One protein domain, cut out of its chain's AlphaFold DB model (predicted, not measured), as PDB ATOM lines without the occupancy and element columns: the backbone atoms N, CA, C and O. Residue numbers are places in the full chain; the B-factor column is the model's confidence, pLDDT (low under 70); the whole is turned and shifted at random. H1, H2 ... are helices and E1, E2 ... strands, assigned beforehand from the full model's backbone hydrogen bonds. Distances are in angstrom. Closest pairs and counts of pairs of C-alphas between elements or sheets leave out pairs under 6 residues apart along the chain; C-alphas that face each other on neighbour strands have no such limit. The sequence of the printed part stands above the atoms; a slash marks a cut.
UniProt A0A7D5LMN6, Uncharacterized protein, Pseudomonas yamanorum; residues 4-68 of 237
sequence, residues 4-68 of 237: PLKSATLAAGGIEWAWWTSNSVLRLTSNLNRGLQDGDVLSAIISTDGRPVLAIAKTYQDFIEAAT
ATOM      1  N   PRO A   4     -12.979  31.988 -17.241       80.75
ATOM      2  CA  PRO A   4     -12.262  31.780 -18.498       80.75
ATOM      3  C   PRO A   4     -12.923  32.449 -19.707       80.75
ATOM      4  O   PRO A   4     -12.242  33.098 -20.494       80.75
ATOM      5  N   LEU A   5     -14.250  32.345 -19.843       82.75
ATOM      6  CA  LEU A   5     -14.960  32.936 -20.977       82.75
ATOM      7  C   LEU A   5     -14.956  34.462 -20.884       82.75
ATOM      8  O   LEU A   5     -14.757  35.128 -21.889       82.75
ATOM      9  N   LYS A   6     -15.083  35.020 -19.674       82.31
ATOM     10  CA  LYS A   6     -15.003  36.471 -19.449       82.31
ATOM     11  C   LYS A   6     -13.651  37.042 -19.845       82.31
ATOM     12  O   LYS A   6     -13.588  38.022 -20.585       82.31
ATOM     13  N   SER A   7     -12.582  36.409 -19.373       83.62
ATOM     14  CA  SER A   7     -11.222  36.805 -19.719       83.62
ATOM     15  C   SER A   7     -10.979  36.683 -21.224       83.62
ATOM     16  O   SER A   7     -10.414  37.593 -21.824       83.62
ATOM     17  N   ALA A   8     -11.446  35.596 -21.847       83.00
ATOM     18  CA  ALA A   8     -11.283  35.384 -23.279       83.00
ATOM     19  C   ALA A   8     -12.092  36.388 -24.120       83.00
ATOM     20  O   ALA A   8     -11.580  36.895 -25.112       83.00
ATOM     21  N   THR A   9     -13.312  36.752 -23.704       85.31
ATOM     22  CA  THR A   9     -14.112  37.800 -24.362       85.31
ATOM     23  C   THR A   9     -13.395  39.146 -24.346       85.31
ATOM     24  O   THR A   9     -13.341  39.819 -25.372       85.31
ATOM     25  N   LEU A  10     -12.823  39.535 -23.201       85.31
ATOM     26  CA  LEU A  10     -12.069  40.785 -23.078       85.31
ATOM     27  C   LEU A  10     -10.795  40.761 -23.932       85.31
ATOM     28  O   LEU A  10     -10.502  41.739 -24.616       85.31
ATOM     29  N   ALA A  11     -10.073  39.636 -23.949       79.94
ATOM     30  CA  ALA A  11      -8.883  39.454 -24.781       79.94
ATOM     31  C   ALA A  11      -9.198  39.472 -26.289       79.94
ATOM     32  O   ALA A  11      -8.388  39.941 -27.084       79.94
ATOM     33  N   ALA A  12     -10.385  39.001 -26.677       81.44
ATOM     34  CA  ALA A  12     -10.912  39.066 -28.039       81.44
ATOM     35  C   ALA A  12     -11.533  40.433 -28.397       81.44
ATOM     36  O   ALA A  12     -12.093  40.597 -29.480       81.44
ATOM     37  N   GLY A  13     -11.457  41.415 -27.493       81.25
ATOM     38  CA  GLY A  13     -11.884  42.792 -27.730       81.25
ATOM     39  C   GLY A  13     -13.334  43.116 -27.375       81.25
ATOM     40  O   GLY A  13     -13.689  44.290 -27.378       81.25
ATOM     41  N   GLY A  14     -14.167  42.127 -27.031       81.25
ATOM     42  CA  GLY A  14     -15.540  42.360 -26.558       81.25
ATOM     43  C   GLY A  14     -16.474  43.029 -27.575       81.25
ATOM     44  O   GLY A  14     -17.383  43.755 -27.187       81.25
ATOM     45  N   ILE A  15     -16.238  42.810 -28.866       82.62
ATOM     46  CA  ILE A  15     -16.964  43.441 -29.974       82.62
ATOM     47  C   ILE A  15     -17.672  42.414 -30.854       82.62
ATOM     48  O   ILE A  15     -17.380  41.220 -30.811       82.62
ATOM     49  N   GLU A  16     -18.566  42.906 -31.707       84.00
ATOM     50  CA  GLU A  16     -19.254  42.079 -32.691       84.00
ATOM     51  C   GLU A  16     -18.342  41.631 -33.835       84.00
ATOM     52  O   GLU A  16     -17.444  42.356 -34.286       84.00
ATOM     53  N   TRP A  17     -18.626  40.423 -34.320       87.44
ATOM     54  CA  TRP A  17     -17.995  39.816 -35.483       87.44
ATOM     55  C   TRP A  17     -19.029  39.597 -36.581       87.44
ATOM     56  O   TRP A  17     -20.182  39.267 -36.299       87.44
ATOM     57  N   ALA A  18     -18.601  39.723 -37.834       87.25
ATOM     58  CA  ALA A  18     -19.455  39.509 -38.993       87.25
ATOM     59  C   ALA A  18     -18.837  38.498 -39.961       87.25
ATOM     60  O   ALA A  18     -17.654  38.579 -40.306       87.25
ATOM     61  N   TRP A  19     -19.668  37.561 -40.418       88.06
ATOM     62  CA  TRP A  19     -19.342  36.671 -41.526       88.06
ATOM     63  C   TRP A  19     -19.618  37.366 -42.853       88.06
ATOM     64  O   TRP A  19     -20.670  37.979 -43.033       88.06
ATOM     65  N   TRP A  20     -18.701  37.224 -43.801       85.00
ATOM     66  CA  TRP A  20     -18.863  37.722 -45.164       85.00
ATOM     67  C   TRP A  20     -17.991  36.920 -46.130       85.00
ATOM     68  O   TRP A  20     -17.145  36.119 -45.726       85.00
ATOM     69  N   THR A  21     -18.216  37.106 -47.427       82.12
ATOM     70  CA  THR A  21     -17.467  36.422 -48.482       82.12
ATOM     71  C   THR A  21     -16.783  37.429 -49.396       82.12
ATOM     72  O   THR A  21     -17.345  38.465 -49.741       82.12
ATOM     73  N   SER A  22     -15.557  37.122 -49.815       79.94
ATOM     74  CA  SER A  22     -14.849  37.875 -50.853       79.94
ATOM     75  C   SER A  22     -13.990  36.945 -51.683       79.94
ATOM     76  O   SER A  22     -13.308  36.078 -51.137       79.94
ATOM     77  N   ASN A  23     -14.065  37.093 -53.010       82.56
ATOM     78  CA  ASN A  23     -13.392  36.222 -53.978       82.56
ATOM     79  C   ASN A  23     -13.635  34.725 -53.704       82.56
ATOM     80  O   ASN A  23     -12.709  33.921 -53.755       82.56
ATOM     81  N   SER A  24     -14.877  34.364 -53.360       79.94
ATOM     82  CA  SER A  24     -15.284  32.994 -52.996       79.94
ATOM     83  C   SER A  24     -14.630  32.424 -51.726       79.94
ATOM     84  O   SER A  24     -14.709  31.223 -51.483       79.94
ATOM     85  N   VAL A  25     -14.026  33.270 -50.885       79.12
ATOM     86  CA  VAL A  25     -13.454  32.895 -49.585       79.12
ATOM     87  C   VAL A  25     -14.346  33.415 -48.462       79.12
ATOM     88  O   VAL A  25     -14.640  34.611 -48.407       79.12
ATOM     89  N   LEU A  26     -14.767  32.521 -47.563       82.94
ATOM     90  CA  LEU A  26     -15.495  32.872 -46.343       82.94
ATOM     91  C   LEU A  26     -14.537  33.470 -45.307       82.94
ATOM     92  O   LEU A  26     -13.458  32.926 -45.062       82.94
ATOM     93  N   ARG A  27     -14.947  34.583 -44.700       85.50
ATOM     94  CA  ARG A  27     -14.151  35.359 -43.748       85.50
ATOM     95  C   ARG A  27     -14.993  35.736 -42.539       85.50
ATOM     96  O   ARG A  27     -16.185  36.017 -42.671       85.50
ATOM     97  N   LEU A  28     -14.349  35.769 -41.379       87.19
ATOM     98  CA  LEU A  28     -14.886  36.345 -40.153       87.19
ATOM     99  C   LEU A  28     -14.047  37.564 -39.804       87.19
ATOM    100  O   LEU A  28     -12.818  37.479 -39.738       87.19
ATOM    101  N   THR A  29     -14.702  38.700 -39.607       86.88
ATOM    102  CA  THR A  29     -14.015  39.955 -39.301       86.88
ATOM    103  C   THR A  29     -14.583  40.580 -38.052       86.88
ATOM    104  O   THR A  29     -15.797  40.584 -37.843       86.88
ATOM    105  N   SER A  30     -13.684  41.081 -37.219       84.88
ATOM    106  CA  SER A  30     -14.018  41.837 -36.034       84.88
ATOM    107  C   SER A  30     -14.233  43.299 -36.417       84.88
ATOM    108  O   SER A  30     -13.516  43.876 -37.236       84.88
ATOM    109  N   ASN A  31     -15.203  43.947 -35.785       78.88
ATOM    110  CA  ASN A  31     -15.399  45.386 -35.945       78.88
ATOM    111  C   ASN A  31     -14.323  46.252 -35.239       78.88
ATOM    112  O   ASN A  31     -14.486  47.471 -35.166       78.88
ATOM    113  N   LEU A  32     -13.218  45.674 -34.738       68.38
ATOM    114  CA  LEU A  32     -12.250  46.360 -33.860       68.38
ATOM    115  C   LEU A  32     -11.511  47.478 -34.591       68.38
ATOM    116  O   LEU A  32     -11.241  48.531 -34.022       68.38
ATOM    117  N   ASN A  33     -11.240  47.259 -35.877       63.41
ATOM    118  CA  ASN A  33     -10.405  48.131 -36.697       63.41
ATOM    119  C   ASN A  33     -11.171  48.794 -37.849       63.41
ATOM    120  O   ASN A  33     -10.587  49.020 -38.903       63.41
ATOM    121  N   ARG A  34     -12.473  49.089 -37.683       57.16
ATOM    122  CA  ARG A  34     -13.314  49.789 -38.689       57.16
ATOM    123  C   ARG A  34     -13.078  49.316 -40.143       57.16
ATOM    124  O   ARG A  34     -12.989  50.136 -41.052       57.16
ATOM    125  N   GLY A  35     -12.941  48.005 -40.362       54.44
ATOM    126  CA  GLY A  35     -12.760  47.433 -41.702       54.44
ATOM    127  C   GLY A  35     -11.375  47.626 -42.338       54.44
ATOM    128  O   GLY A  35     -11.250  47.489 -43.547       54.44
ATOM    129  N   LEU A  36     -10.330  47.947 -41.566       55.62
ATOM    130  CA  LEU A  36      -8.963  48.074 -42.095       55.62
ATOM    131  C   LEU A  36      -8.254  46.726 -42.303       55.62
ATOM    132  O   LEU A  36      -7.208  46.689 -42.951       55.62
ATOM    133  N   GLN A  37      -8.781  45.629 -41.751       71.62
ATOM    134  CA  GLN A  37      -8.139  44.320 -41.828       71.62
ATOM    135  C   GLN A  37      -9.166  43.210 -42.072       71.62
ATOM    136  O   GLN A  37      -9.874  42.769 -41.169       71.62
ATOM    137  N   ASP A  38      -9.241  42.770 -43.325       76.12
ATOM    138  CA  ASP A  38     -10.179  41.748 -43.782       76.12
ATOM    139  C   ASP A  38      -9.808  40.357 -43.258       76.12
ATOM    140  O   ASP A  38      -8.717  39.852 -43.524       76.12
ATOM    141  N   GLY A  39     -10.759  39.677 -42.619       75.19
ATOM    142  CA  GLY A  39     -10.567  38.309 -42.121       75.19
ATOM    143  C   GLY A  39      -9.616  38.210 -40.923       75.19
ATOM    144  O   GLY A  39      -8.925  37.203 -40.789       75.19
ATOM    145  N   ASP A  40      -9.548  39.246 -40.083       81.81
ATOM    146  CA  ASP A  40      -8.671  39.310 -38.904       81.81
ATOM    147  C   ASP A  40      -9.008  38.269 -37.817       81.81
ATOM    148  O   ASP A  40      -8.112  37.832 -37.093       81.81
ATOM    149  N   VAL A  41     -10.272  37.842 -37.720       84.56
ATOM    150  CA  VAL A  41     -10.701  36.794 -36.780       84.56
ATOM    151  C   VAL A  41     -10.425  35.408 -37.340       84.56
ATOM    152  O   VAL A  41      -9.782  34.590 -36.683       84.56
ATOM    153  N   LEU A  42     -10.925  35.136 -38.547       87.44
ATOM    154  CA  LEU A  42     -10.760  33.853 -39.223       87.44
ATOM    155  C   LEU A  42     -10.745  34.064 -40.734       87.44
ATOM    156  O   LEU A  42     -11.655  34.668 -41.308       87.44
ATOM    157  N   SER A  43      -9.721  33.516 -41.383       84.19
ATOM    158  CA  SER A  43      -9.563  33.563 -42.834       84.19
ATOM    159  C   SER A  43      -9.112  32.209 -43.372       84.19
ATOM    160  O   SER A  43      -8.158  31.613 -42.867       84.19
ATOM    161  N   ALA A  44      -9.794  31.715 -44.405       83.50
ATOM    162  CA  ALA A  44      -9.343  30.550 -45.155       83.50
ATOM    163  C   ALA A  44      -8.325  30.994 -46.214       83.50
ATOM    164  O   ALA A  44      -8.649  31.758 -47.122       83.50
ATOM    165  N   ILE A  45      -7.089  30.516 -46.098       82.06
ATOM    166  CA  ILE A  45      -5.991  30.843 -47.011       82.06
ATOM    167  C   ILE A  45      -5.397  29.570 -47.610       82.06
ATOM    168  O   ILE A  45      -5.499  28.485 -47.041       82.06
ATOM    169  N   ILE A  46      -4.759  29.698 -48.770       83.44
ATOM    170  CA  ILE A  46      -3.957  28.620 -49.351       83.44
ATOM    171  C   ILE A  46      -2.518  28.826 -48.875       83.44
ATOM    172  O   ILE A  46      -1.936  29.885 -49.101       83.44
ATOM    173  N   SER A  47      -1.968  27.831 -48.181       83.94
ATOM    174  CA  SER A  47      -0.565  27.819 -47.754       83.94
ATOM    175  C   SER A  47       0.379  27.789 -48.962       83.94
ATOM    176  O   SER A  47      -0.023  27.417 -50.064       83.94
ATOM    177  N   THR A  48       1.659  28.103 -48.753       86.44
ATOM    178  CA  THR A  48       2.714  28.001 -49.781       86.44
ATOM    179  C   THR A  48       2.774  26.624 -50.440       86.44
ATOM    180  O   THR A  48       3.126  26.515 -51.609       86.44
ATOM    181  N   ASP A  49       2.351  25.587 -49.717       91.38
ATOM    182  CA  ASP A  49       2.345  24.199 -50.184       91.38
ATOM    183  C   ASP A  49       1.059  23.825 -50.949       91.38
ATOM    184  O   ASP A  49       0.778  22.648 -51.177       91.38
ATOM    185  N   GLY A  50       0.215  24.806 -51.282       87.88
ATOM    186  CA  GLY A  50      -1.048  24.609 -51.999       87.88
ATOM    187  C   GLY A  50      -2.188  24.023 -51.156       87.88
ATOM    188  O   GLY A  50      -3.277  23.785 -51.675       87.88
ATOM    189  N   ARG A  51      -1.974  23.784 -49.856       87.31
ATOM    190  CA  ARG A  51      -2.991  23.221 -48.952       87.31
ATOM    191  C   ARG A  51      -3.883  24.316 -48.357       87.31
ATOM    192  O   ARG A  51      -3.351  25.351 -47.954       87.31
ATOM    193  N   PRO A  52      -5.205  24.098 -48.240       82.94
ATOM    194  CA  PRO A  52      -6.079  25.023 -47.529       82.94
ATOM    195  C   PRO A  52      -5.766  24.995 -46.028       82.94
ATOM    196  O   PRO A  52      -5.655  23.924 -45.428       82.94
ATOM    197  N   VAL A  53      -5.629  26.172 -45.425       86.62
ATOM    198  CA  VAL A  53      -5.367  26.359 -43.994       86.62
ATOM    199  C   VAL A  53      -6.283  27.455 -43.457       86.62
ATOM    200  O   VAL A  53      -6.584  28.431 -44.143       86.62
ATOM    201  N   LEU A  54      -6.732  27.293 -42.213       85.38
ATOM    202  CA  LEU A  54      -7.438  28.331 -41.471       85.38
ATOM    203  C   LEU A  54      -6.426  29.156 -40.676       85.38
ATOM    204  O   LEU A  54      -5.732  28.624 -39.813       85.38
ATOM    205  N   ALA A  55      -6.351  30.451 -40.969       85.19
ATOM    206  CA  ALA A  55      -5.590  31.410 -40.185       85.19
ATOM    207  C   ALA A  55      -6.508  32.038 -39.131       85.19
ATOM    208  O   ALA A  55      -7.536  32.623 -39.473       85.19
ATOM    209  N   ILE A  56      -6.140  31.885 -37.857       87.88
ATOM    210  CA  ILE A  56      -6.873  32.403 -36.696       87.88
ATOM    211  C   ILE A  56      -5.839  32.941 -35.702       87.88
ATOM    212  O   ILE A  56      -4.872  32.247 -35.382       87.88
ATOM    213  N   ALA A  57      -6.021  34.168 -35.209       85.00
ATOM    214  CA  ALA A  57      -5.160  34.706 -34.156       85.00
ATOM    215  C   ALA A  57      -5.420  33.995 -32.817       85.00
ATOM    216  O   ALA A  57      -6.557  33.639 -32.501       85.00
ATOM    217  N   LYS A  58      -4.377  33.825 -31.992       86.94
ATOM    218  CA  LYS A  58      -4.465  33.034 -30.753       86.94
ATOM    219  C   LYS A  58      -5.553  33.528 -29.788       86.94
ATOM    220  O   LYS A  58      -6.281  32.712 -29.241       86.94
ATOM    221  N   THR A  59      -5.735  34.840 -29.652       86.75
ATOM    222  CA  THR A  59      -6.786  35.436 -28.803       86.75
ATOM    223  C   THR A  59      -8.197  35.028 -29.228       86.75
ATOM    224  O   THR A  59      -9.037  34.717 -28.385       86.75
ATOM    225  N   TYR A  60      -8.461  34.983 -30.535       87.56
ATOM    226  CA  TYR A  60      -9.745  34.547 -31.077       87.56
ATOM    227  C   TYR A  60      -9.932  33.034 -30.966       87.56
ATOM    228  O   TYR A  60     -11.031  32.582 -30.650       87.56
ATOM    229  N   GLN A  61      -8.861  32.256 -31.149       87.00
ATOM    230  CA  GLN A  61      -8.877  30.816 -30.892       87.00
ATOM    231  C   GLN A  61      -9.238  30.519 -29.429       87.00
ATOM    232  O   GLN A  61     -10.138  29.723 -29.179       87.00
ATOM    233  N   ASP A  62      -8.590  31.192 -28.475       87.44
ATOM    234  CA  ASP A  62      -8.831  31.007 -27.038       87.44
ATOM    235  C   ASP A  62     -10.282  31.331 -26.660       87.44
ATOM    236  O   ASP A  62     -10.899  30.627 -25.858       87.44
ATOM    237  N   PHE A  63     -10.864  32.366 -27.273       88.75
ATOM    238  CA  PHE A  63     -12.280  32.674 -27.099       88.75
ATOM    239  C   PHE A  63     -13.196  31.588 -27.667       88.75
ATOM    240  O   PHE A  63     -14.118  31.167 -26.971       88.75
ATOM    241  N   ILE A  64     -12.948  31.107 -28.889       87.19
ATOM    242  CA  ILE A  64     -13.752  30.038 -29.505       87.19
ATOM    243  C   ILE A  64     -13.681  28.756 -28.661       87.19
ATOM    244  O   ILE A  64     -14.703  28.110 -28.433       87.19
ATOM    245  N   GLU A  65     -12.497  28.415 -28.147       88.31
ATOM    246  CA  GLU A  65     -12.293  27.267 -27.258       88.31
ATOM    247  C   GLU A  65     -13.010  27.445 -25.909       88.31
ATOM    248  O   GLU A  65     -13.590  26.491 -25.390       88.31
ATOM    249  N   ALA A  66     -13.034  28.658 -25.350       86.81
ATOM    250  CA  ALA A  66     -13.760  28.954 -24.114       86.81
ATOM    251  C   ALA A  66     -15.289  28.992 -24.310       86.81
ATOM    252  O   ALA A  66     -16.045  28.599 -23.414       86.81
ATOM    253  N   ALA A  67     -15.760  29.434 -25.479       88.44
ATOM    254  CA  ALA A  67     -17.168  29.590 -25.847       88.44
ATOM    255  C   ALA A  67     -17.826  28.267 -26.282       88.44
ATOM    256  O   ALA A  67     -18.604  28.212 -27.234       88.44
ATOM    257  N   THR A  68     -17.533  27.177 -25.568       88.38
ATOM    258  CA  THR A  68     -18.137  25.869 -25.854       88.38
ATOM    259  C   THR A  68     -19.671  25.928 -25.771       88.38
ATOM    260  O   THR A  68     -20.212  26.649 -24.923       88.38
TER     261      THR A  68
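Overview. This is residues 4 to 68 of the 237 residues of an uncharacterized protein of Pseudomonas yamanorum (UniProt A0A7D5LMN6). A single four-stranded antiparallel sheet, with its strands in chain order, has a helix pair beyond one end of it: the first and last elements, H1 and H2, lie side by side past the end of the sheet where E1 and E3 begin and E2 and E4 end, and the longest axis runs from this helix pair to the turn between E3 and E4. The sheet is made of two well-paired hairpins, E1 with E2 and E3 with E4, joined by a short pairing of E2 with E3 and by a long loop, residues 31 to 41. The printed part has 65 residues, with two named helices and four named strands in the order H1, E1, E2, E3, E4, H2, and its class is mixed, helices and strands. It is only just compact, close to loose, with a radius of gyration of the C-alphas of 12.6 A and spans of 37 by 25 by 17 A.

Along the chain. H1, residues 4 to 11, begins at C-alpha 4 (-12.262, 31.780, -18.498) and is 10.5 A long from first to last C-alpha. E1, residues 17 to 22, measures 15.8 A, and E2, residues 25 to 30, measures 16.2 A. E3, residues 42 to 46, begins at C-alpha 42 (-10.760, 33.853, -39.223) and measures 13.3 A. E4, residues 52 to 56, measures 13.1 A. H2, residues 58 to 66, is 12.1 A long and ends at C-alpha 66 (-13.760, 28.954, -24.114).

Arrangement. The sheet runs E1, E2, E3, E4, a meander, each strand the antiparallel neighbour of the one before; E1 and E4 are its edge strands. E1 and E2 form a hairpin at 151 degrees, with N 20 and O 27 within hydrogen-bond range at 3.0 A. E2 and E3, also a hairpin, run at 147 degrees; N 28 and O 42 are within hydrogen-bond range at 2.9 A, and N 42 and O 28 at 3.2 A. The hairpin of E3 and E4 stands at 150 degrees, with N 53 and O 45 within hydrogen-bond range at 2.8 A. H2 only grazes the sheet, with its residues 60 to 62. H1 is not on the sheet. H1 and H2 touch, their closest C-alphas, those of Ala 8 and Phe 63, being 4.8 A apart, and they run opposite ways at a shallow tilt of 28 degrees. In H1 and H2 every O i to N i+4 pair is within hydrogen-bond range.

Size, cuts and confidence. The two C-alphas farthest apart, those of Lys 6 and Asp 49, are 37.4 A apart, while those of Pro 4 and Thr 68, the first and last printed, are 11.1 A apart. The printed part has no cut. The link from E2 to E3 is long, with 11 residues; the other four links are tight. The mean pLDDT of the printed part is 82.4, and residues 32 to 36, in the long link, are under 70.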